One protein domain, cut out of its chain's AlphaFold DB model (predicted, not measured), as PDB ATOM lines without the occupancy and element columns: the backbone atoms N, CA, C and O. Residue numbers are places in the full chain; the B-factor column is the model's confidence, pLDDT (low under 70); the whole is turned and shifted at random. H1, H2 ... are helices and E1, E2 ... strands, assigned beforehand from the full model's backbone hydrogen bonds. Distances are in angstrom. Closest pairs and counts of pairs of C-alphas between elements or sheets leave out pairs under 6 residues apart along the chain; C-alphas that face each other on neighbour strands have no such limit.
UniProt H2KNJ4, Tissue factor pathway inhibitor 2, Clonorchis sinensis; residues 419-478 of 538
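What this domain is: This is residues 419 to 478 of the 538 residues of the protein "Tissue factor pathway inhibitor 2" of Clonorchis sinensis (UniProt H2KNJ4). With little regular structure, this is a thin, flat model: a ribbon of two antiparallel strands, E1 and E2, with H1 in an arm beyond one end and unnamed stretches round the other. Residues 447 to 452 stick out. The 60 printed residues hold E1, H1, E2 in that order, mixed helices and strands, with 20 residues in named elements. The whole is loose, radius of gyration of the C-alphas 14.1 A, spanning 42 by 31 by 13 A.

Where its parts are: E1, residues 432 to 436, begins at C-alpha (-46.472, -31.909, -18.666) and measures 12.2 A. E2, residues 460 to 464, ends at C-alpha (-43.435, -28.844, -21.875). H1, residues 439 to 448, measures 14.2 A.

How they stand to each other: E1 and E2 are antiparallel at 141 degrees; N 434 and O 462 are 2.9 A apart, within hydrogen-bond range. Residues 463 to 464 of E2 pair antiparallel with 470 to 471, and 424 to 425 with 474 to 475. In H1 every O i to N i+4 pair is within range.

The domain as a whole: The C-alphas farthest apart, Pro 429 and Arg 450, are 42.9 A apart. The printed part has no cut; the link H1 to E2 is long. pLDDT is under 70 at 419 to 420, 422 to 424, 449 to 460 and 472 to 478.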
ATOM      1  N   ASN A 419     -38.516 -43.060 -14.366       58.47
ATOM      2  CA  ASN A 419     -38.670 -41.948 -15.289       58.47
ATOM      3  C   ASN A 419     -38.698 -40.673 -14.439       58.47
ATOM      4  O   ASN A 419     -39.622 -40.501 -13.652       58.47
ATOM      5  N   LEU A 420     -37.711 -39.779 -14.573       64.25
ATOM      6  CA  LEU A 420     -37.578 -38.616 -13.678       64.25
ATOM      7  C   LEU A 420     -38.814 -37.692 -13.692       64.25
ATOM      8  O   LEU A 420     -39.015 -36.928 -12.757       64.25
ATOM      9  N   CYS A 421     -39.705 -37.817 -14.681       70.62
ATOM     10  CA  CYS A 421     -41.041 -37.214 -14.678       70.62
ATOM     11  C   CYS A 421     -42.061 -37.799 -13.676       70.62
ATOM     12  O   CYS A 421     -43.197 -37.328 -13.644       70.62
ATOM     13  N   GLU A 422     -41.698 -38.812 -12.890       69.81
ATOM     14  CA  GLU A 422     -42.506 -39.376 -11.797       69.81
ATOM     15  C   GLU A 422     -42.229 -38.664 -10.460       69.81
ATOM     16  O   GLU A 422     -43.114 -38.584  -9.611       69.81
ATOM     17  N   THR A 423     -41.029 -38.093 -10.293       58.03
ATOM     18  CA  THR A 423     -40.614 -37.288  -9.127       58.03
ATOM     19  C   THR A 423     -40.522 -35.787  -9.431       58.03
ATOM     20  O   THR A 423     -40.603 -34.960  -8.520       58.03
ATOM     21  N   ALA A 424     -40.386 -35.415 -10.704       65.62
ATOM     22  CA  ALA A 424     -40.389 -34.038 -11.178       65.62
ATOM     23  C   ALA A 424     -41.812 -33.480 -11.330       65.62
ATOM     24  O   ALA A 424     -42.647 -34.032 -12.049       65.62
ATOM     25  N   THR A 425     -42.076 -32.330 -10.710       76.12
ATOM     26  CA  THR A 425     -43.368 -31.642 -10.780       76.12
ATOM     27  C   THR A 425     -43.340 -30.479 -11.776       76.12
ATOM     28  O   THR A 425     -42.325 -29.810 -11.976       76.12
ATOM     29  N   CYS A 426     -44.479 -30.232 -12.427       82.75
ATOM     30  CA  CYS A 426     -44.656 -29.132 -13.372       82.75
ATOM     31  C   CYS A 426     -45.756 -28.190 -12.876       82.75
ATOM     32  O   CYS A 426     -46.937 -28.417 -13.129       82.75
ATOM     33  N   HIS A 427     -45.362 -27.121 -12.179       83.69
ATOM     34  CA  HIS A 427     -46.282 -26.178 -11.530       83.69
ATOM     35  C   HIS A 427     -47.210 -25.424 -12.513       83.69
ATOM     36  O   HIS A 427     -48.286 -24.958 -12.147       83.69
ATOM     37  N   TRP A 428     -46.808 -25.291 -13.781       84.06
ATOM     38  CA  TRP A 428     -47.482 -24.429 -14.753       84.06
ATOM     39  C   TRP A 428     -48.732 -25.083 -15.379       84.06
ATOM     40  O   TRP A 428     -48.617 -26.162 -15.976       84.06
ATOM     41  N   PRO A 429     -49.920 -24.437 -15.335       85.69
ATOM     42  CA  PRO A 429     -51.175 -25.025 -15.806       85.69
ATOM     43  C   PRO A 429     -51.127 -25.565 -17.242       85.69
ATOM     44  O   PRO A 429     -50.864 -24.845 -18.206       85.69
ATOM     45  N   GLY A 430     -51.424 -26.857 -17.397       86.69
ATOM     46  CA  GLY A 430     -51.446 -27.523 -18.701       86.69
ATOM     47  C   GLY A 430     -50.069 -27.771 -19.329       86.69
ATOM     48  O   GLY A 430     -50.012 -28.092 -20.519       86.69
ATOM     49  N   THR A 431     -48.982 -27.639 -18.562       90.62
ATOM     50  CA  THR A 431     -47.691 -28.257 -18.897       90.62
ATOM     51  C   THR A 431     -47.669 -29.732 -18.476       90.62
ATOM     52  O   THR A 431     -48.518 -30.187 -17.710       90.62
ATOM     53  N   ARG A 432     -46.724 -30.502 -19.019       91.88
ATOM     54  CA  ARG A 432     -46.472 -31.909 -18.666       91.88
ATOM     55  C   ARG A 432     -44.971 -32.170 -18.672       91.88
ATOM     56  O   ARG A 432     -44.287 -31.618 -19.532       91.88
ATOM     57  N   CYS A 433     -44.466 -33.022 -17.790       83.88
ATOM     58  CA  CYS A 433     -43.071 -33.444 -17.881       83.88
ATOM     59  C   CYS A 433     -42.875 -34.408 -19.066       83.88
ATOM     60  O   CYS A 433     -43.758 -35.207 -19.397       83.88
ATOM     61  N   VAL A 434     -41.721 -34.310 -19.721       85.81
ATOM     62  CA  VAL A 434     -41.179 -35.291 -20.667       85.81
ATOM     63  C   VAL A 434     -39.681 -35.445 -20.448       85.81
ATOM     64  O   VAL A 434     -38.996 -34.466 -20.174       85.81
ATOM     65  N   MET A 435     -39.171 -36.658 -20.638       75.38
ATOM     66  CA  MET A 435     -37.735 -36.891 -20.757       75.38
ATOM     67  C   MET A 435     -37.252 -36.361 -22.114       75.38
ATOM     68  O   MET A 435     -37.870 -36.634 -23.148       75.38
ATOM     69  N   VAL A 436     -36.191 -35.554 -22.102       74.00
ATOM     70  CA  VAL A 436     -35.608 -34.901 -23.280       74.00
ATOM     71  C   VAL A 436     -34.088 -35.008 -23.219       74.00
ATOM     72  O   VAL A 436     -33.459 -34.518 -22.285       74.00
ATOM     73  N   GLY A 437     -33.495 -35.609 -24.245       70.44
ATOM     74  CA  GLY A 437     -32.049 -35.643 -24.470       70.44
ATOM     75  C   GLY A 437     -31.659 -34.935 -25.768       70.44
ATOM     76  O   GLY A 437     -32.499 -34.337 -26.444       70.44
ATOM     77  N   ASP A 438     -30.383 -35.029 -26.136       73.75
ATOM     78  CA  ASP A 438     -29.900 -34.578 -27.443       73.75
ATOM     79  C   ASP A 438     -30.175 -35.652 -28.510       73.75
ATOM     80  O   ASP A 438     -29.499 -36.678 -28.590       73.75
ATOM     81  N   ASP A 439     -31.182 -35.411 -29.349       77.50
ATOM     82  CA  ASP A 439     -31.571 -36.335 -30.416       77.50
ATOM     83  C   ASP A 439     -30.550 -36.395 -31.572       77.50
ATOM     84  O   ASP A 439     -30.458 -37.420 -32.250       77.50
ATOM     85  N   PHE A 440     -29.728 -35.353 -31.771       74.81
ATOM     86  CA  PHE A 440     -28.602 -35.397 -32.710       74.81
ATOM     87  C   PHE A 440     -27.481 -36.284 -32.160       74.81
ATOM     88  O   PHE A 440     -26.944 -37.113 -32.899       74.81
ATOM     89  N   CYS A 441     -27.188 -36.186 -30.859       74.19
ATOM     90  CA  CYS A 441     -26.291 -37.123 -30.189       74.19
ATOM     91  C   CYS A 441     -26.796 -38.566 -30.342       74.19
ATOM     92  O   CYS A 441     -26.047 -39.415 -30.822       74.19
ATOM     93  N   LYS A 442     -28.063 -38.856 -30.005       76.25
ATOM     94  CA  LYS A 442     -28.618 -40.228 -30.058       76.25
ATOM     95  C   LYS A 442     -28.514 -40.854 -31.449       76.25
ATOM     96  O   LYS A 442     -28.255 -42.052 -31.578       76.25
ATOM     97  N   GLU A 443     -28.720 -40.058 -32.494       80.88
ATOM     98  CA  GLU A 443     -28.576 -40.503 -33.881       80.88
ATOM     99  C   GLU A 443     -27.099 -40.706 -34.274       80.88
ATOM    100  O   GLU A 443     -26.771 -41.644 -35.001       80.88
ATOM    101  N   ASN A 444     -26.186 -39.887 -33.748       75.50
ATOM    102  CA  ASN A 444     -24.742 -40.066 -33.908       75.50
ATOM    103  C   ASN A 444     -24.233 -41.337 -33.192       75.50
ATOM    104  O   ASN A 444     -23.513 -42.134 -33.797       75.50
ATOM    105  N   GLU A 445     -24.678 -41.591 -31.955       76.75
ATOM    106  CA  GLU A 445     -24.414 -42.831 -31.211       76.75
ATOM    107  C   GLU A 445     -24.928 -44.052 -31.990       76.75
ATOM    108  O   GLU A 445     -24.190 -45.013 -32.201       76.75
ATOM    109  N   ARG A 446     -26.154 -43.996 -32.531       82.25
ATOM    110  CA  ARG A 446     -26.714 -45.073 -33.370       82.25
ATOM    111  C   ARG A 446     -25.918 -45.355 -34.645       82.25
ATOM    112  O   ARG A 446     -25.872 -46.504 -35.079       82.25
ATOM    113  N   ARG A 447     -25.304 -44.338 -35.256       81.56
ATOM    114  CA  ARG A 447     -24.534 -44.473 -36.510       81.56
ATOM    115  C   ARG A 447     -23.089 -44.929 -36.304       81.56
ATOM    116  O   ARG A 447     -22.523 -45.541 -37.208       81.56
ATOM    117  N   HIS A 448     -22.497 -44.639 -35.146       77.88
ATOM    118  CA  HIS A 448     -21.058 -44.818 -34.896       77.88
ATOM    119  C   HIS A 448     -20.729 -45.643 -33.632       77.88
ATOM    120  O   HIS A 448     -19.556 -45.818 -33.293       77.88
ATOM    121  N   GLY A 449     -21.744 -46.169 -32.940       60.88
ATOM    122  CA  GLY A 449     -21.671 -46.726 -31.586       60.88
ATOM    123  C   GLY A 449     -20.847 -48.001 -31.406       60.88
ATOM    124  O   GLY A 449     -21.396 -49.095 -31.288       60.88
ATOM    125  N   ARG A 450     -19.522 -47.846 -31.293       57.72
ATOM    126  CA  ARG A 450     -18.636 -48.765 -30.544       57.72
ATOM    127  C   ARG A 450     -17.599 -48.066 -29.652       57.72
ATOM    128  O   ARG A 450     -16.979 -48.750 -28.845       57.72
ATOM    129  N   ASP A 451     -17.407 -46.748 -29.757       65.25
ATOM    130  CA  ASP A 451     -16.613 -45.985 -28.777       65.25
ATOM    131  C   ASP A 451     -17.529 -45.485 -27.648       65.25
ATOM    132  O   ASP A 451     -18.583 -44.902 -27.905       65.25
ATOM    133  N   TRP A 452     -17.114 -45.682 -26.397       54.03
ATOM    134  CA  TRP A 452     -17.809 -45.169 -25.217       54.03
ATOM    135  C   TRP A 452     -17.835 -43.635 -25.173       54.03
ATOM    136  O   TRP A 452     -18.755 -43.068 -24.592       54.03
ATOM    137  N   ARG A 453     -16.888 -42.959 -25.841       57.91
ATOM    138  CA  ARG A 453     -16.856 -41.490 -25.994       57.91
ATOM    139  C   ARG A 453     -17.979 -40.927 -26.869       57.91
ATOM    140  O   ARG A 453     -18.144 -39.714 -26.925       57.91
ATOM    141  N   LEU A 454     -18.717 -41.789 -27.570       61.50
ATOM    142  CA  LEU A 454     -19.878 -41.425 -28.386       61.50
ATOM    143  C   LEU A 454     -21.213 -41.752 -27.693       61.50
ATOM    144  O   LEU A 454     -22.257 -41.568 -28.312       61.50
ATOM    145  N   LYS A 455     -21.190 -42.231 -26.438       64.06
ATOM    146  CA  LYS A 455     -22.399 -42.433 -25.626       64.06
ATOM    147  C   LYS A 455     -23.017 -41.093 -25.241       64.06
ATOM    148  O   LYS A 455     -22.313 -40.209 -24.753       64.06
ATOM    149  N   CYS A 456     -24.329 -40.970 -25.387       56.88
ATOM    150  CA  CYS A 456     -25.033 -39.751 -25.013       56.88
ATOM    151  C   CYS A 456     -25.284 -39.634 -23.506       56.88
ATOM    152  O   CYS A 456     -25.360 -40.623 -22.767       56.88
ATOM    153  N   THR A 457     -25.443 -38.389 -23.055       54.94
ATOM    154  CA  THR A 457     -25.928 -38.072 -21.711       54.94
ATOM    155  C   THR A 457     -27.339 -38.638 -21.489       54.94
ATOM    156  O   THR A 457     -28.079 -38.845 -22.456       54.94
ATOM    157  N   PRO A 458     -27.742 -38.914 -20.232       54.31
ATOM    158  CA  PRO A 458     -29.112 -39.323 -19.936       54.31
ATOM    159  C   PRO A 458     -30.100 -38.220 -20.337       54.31
ATOM    160  O   PRO A 458     -29.845 -37.042 -20.070       54.31
ATOM    161  N   ASP A 459     -31.244 -38.591 -20.916       66.69
ATOM    162  CA  ASP A 459     -32.375 -37.675 -21.090       66.69
ATOM    163  C   ASP A 459     -32.760 -37.054 -19.735       66.69
ATOM    164  O   ASP A 459     -32.748 -37.727 -18.707       66.69
ATOM    165  N   GLN A 460     -33.104 -35.766 -19.735       59.50
ATOM    166  CA  GLN A 460     -33.439 -34.995 -18.536       59.50
ATOM    167  C   GLN A 460     -34.938 -34.663 -18.502       59.50
ATOM    168  O   GLN A 460     -35.541 -34.488 -19.566       59.50
ATOM    169  N   PRO A 461     -35.567 -34.550 -17.318       72.19
ATOM    170  CA  PRO A 461     -36.967 -34.162 -17.210       72.19
ATOM    171  C   PRO A 461     -37.142 -32.684 -17.594       72.19
ATOM    172  O   PRO A 461     -36.431 -31.803 -17.114       72.19
ATOM    173  N   VAL A 462     -38.108 -32.398 -18.465       79.19
ATOM    174  CA  VAL A 462     -38.431 -31.050 -18.954       79.19
ATOM    175  C   VAL A 462     -39.943 -30.863 -18.957       79.19
ATOM    176  O   VAL A 462     -40.672 -31.638 -19.576       79.19
ATOM    177  N   CYS A 463     -40.434 -29.800 -18.323       84.88
ATOM    178  CA  CYS A 463     -41.836 -29.411 -18.423       84.88
ATOM    179  C   CYS A 463     -42.100 -28.775 -19.792       84.88
ATOM    180  O   CYS A 463     -41.441 -27.814 -20.186       84.88
ATOM    181  N   VAL A 464     -43.075 -29.305 -20.530       90.31
ATOM    182  CA  VAL A 464     -43.435 -28.844 -21.875       90.31
ATOM    183  C   VAL A 464     -44.878 -28.354 -21.913       90.31
ATOM    184  O   VAL A 464     -45.807 -29.061 -21.517       90.31
ATOM    185  N   SER A 465     -45.070 -27.131 -22.410       91.38
ATOM    186  CA  SER A 465     -46.384 -26.507 -22.586       91.38
ATOM    187  C   SER A 465     -47.126 -27.032 -23.820       91.38
ATOM    188  O   SER A 465     -46.531 -27.578 -24.751       91.38
ATOM    189  N   ARG A 466     -48.438 -26.766 -23.904       90.69
ATOM    190  CA  ARG A 466     -49.242 -27.020 -25.121       90.69
ATOM    191  C   ARG A 466     -48.734 -26.277 -26.370       90.69
ATOM    192  O   ARG A 466     -49.092 -26.658 -27.476       90.69
ATOM    193  N   LYS A 467     -47.905 -25.236 -26.203       90.94
ATOM    194  CA  LYS A 467     -47.229 -24.492 -27.285       90.94
ATOM    195  C   LYS A 467     -45.793 -24.990 -27.542       90.94
ATOM    196  O   LYS A 467     -45.020 -24.301 -28.196       90.94
ATOM    197  N   ASN A 468     -45.428 -26.160 -27.010       86.88
ATOM    198  CA  ASN A 468     -44.086 -26.752 -27.050       86.88
ATOM    199  C   ASN A 468     -42.979 -25.899 -26.384       86.88
ATOM    200  O   ASN A 468     -41.793 -26.091 -26.648       86.88
ATOM    201  N   THR A 469     -43.351 -24.967 -25.501       85.44
ATOM    202  CA  THR A 469     -42.401 -24.214 -24.666       85.44
ATOM    203  C   THR A 469     -41.760 -25.171 -23.667       85.44
ATOM    204  O   THR A 469     -42.494 -25.841 -22.942       85.44
ATOM    205  N   ARG A 470     -40.425 -25.235 -23.626       81.12
ATOM    206  CA  ARG A 470     -39.657 -26.030 -22.654       81.12
ATOM    207  C   ARG A 470     -39.363 -25.192 -21.408       81.12
ATOM    208  O   ARG A 470     -39.042 -24.014 -21.533       81.12
ATOM    209  N   MET A 471     -39.489 -25.797 -20.234       78.19
ATOM    210  CA  MET A 471     -39.324 -25.177 -18.918       78.19
ATOM    211  C   MET A 471     -38.656 -26.189 -17.975       78.19
ATOM    212  O   MET A 471     -38.866 -27.395 -18.125       78.19
ATOM    213  N   ALA A 472     -37.870 -25.721 -17.004       66.06
ATOM    214  CA  ALA A 472     -37.344 -26.599 -15.963       66.06
ATOM    215  C   ALA A 472     -38.496 -27.137 -15.084       66.06
ATOM    216  O   ALA A 472     -39.427 -26.379 -14.792       66.06
ATOM    217  N   PRO A 473     -38.470 -28.419 -14.686       69.75
ATOM    218  CA  PRO A 473     -39.333 -28.926 -13.630       69.75
ATOM    219  C   PRO A 473     -38.822 -28.535 -12.244       69.75
ATOM    220  O   PRO A 473     -37.631 -28.300 -12.051       69.75
ATOM    221  N   ASP A 474     -39.726 -28.572 -11.270       58.38
ATOM    222  CA  ASP A 474     -39.373 -28.598  -9.854       58.38
ATOM    223  C   ASP A 474     -39.197 -30.067  -9.431       58.38
ATOM    224  O   ASP A 474     -40.173 -30.816  -9.292       58.38
ATOM    225  N   ILE A 475     -37.938 -30.508  -9.347       56.09
ATOM    226  CA  ILE A 475     -37.564 -31.874  -8.964       56.09
ATOM    227  C   ILE A 475     -37.472 -31.927  -7.445       56.09
ATOM    228  O   ILE A 475     -36.533 -31.397  -6.854       56.09
ATOM    229  N   ASN A 476     -38.423 -32.615  -6.817       49.22
ATOM    230  CA  ASN A 476     -38.460 -32.763  -5.369       49.22
ATOM    231  C   ASN A 476     -37.453 -33.837  -4.916       49.22
ATOM    232  O   ASN A 476     -37.819 -34.966  -4.575       49.22
ATOM    233  N   PHE A 477     -36.163 -33.483  -4.942       49.38
ATOM    234  CA  PHE A 477     -35.149 -34.140  -4.117       49.38
ATOM    235  C   PHE A 477     -35.678 -34.120  -2.680       49.38
ATOM    236  O   PHE A 477     -35.955 -33.033  -2.171       49.38
ATOM    237  N   GLN A 478     -35.887 -35.297  -2.067       50.28
ATOM    238  CA  GLN A 478     -36.627 -35.388  -0.801       50.28
ATOM    239  C   GLN A 478     -36.092 -34.367   0.211       50.28
ATOM    240  O   GLN A 478     -34.871 -34.236   0.339       50.28
TER     241      GLN A 478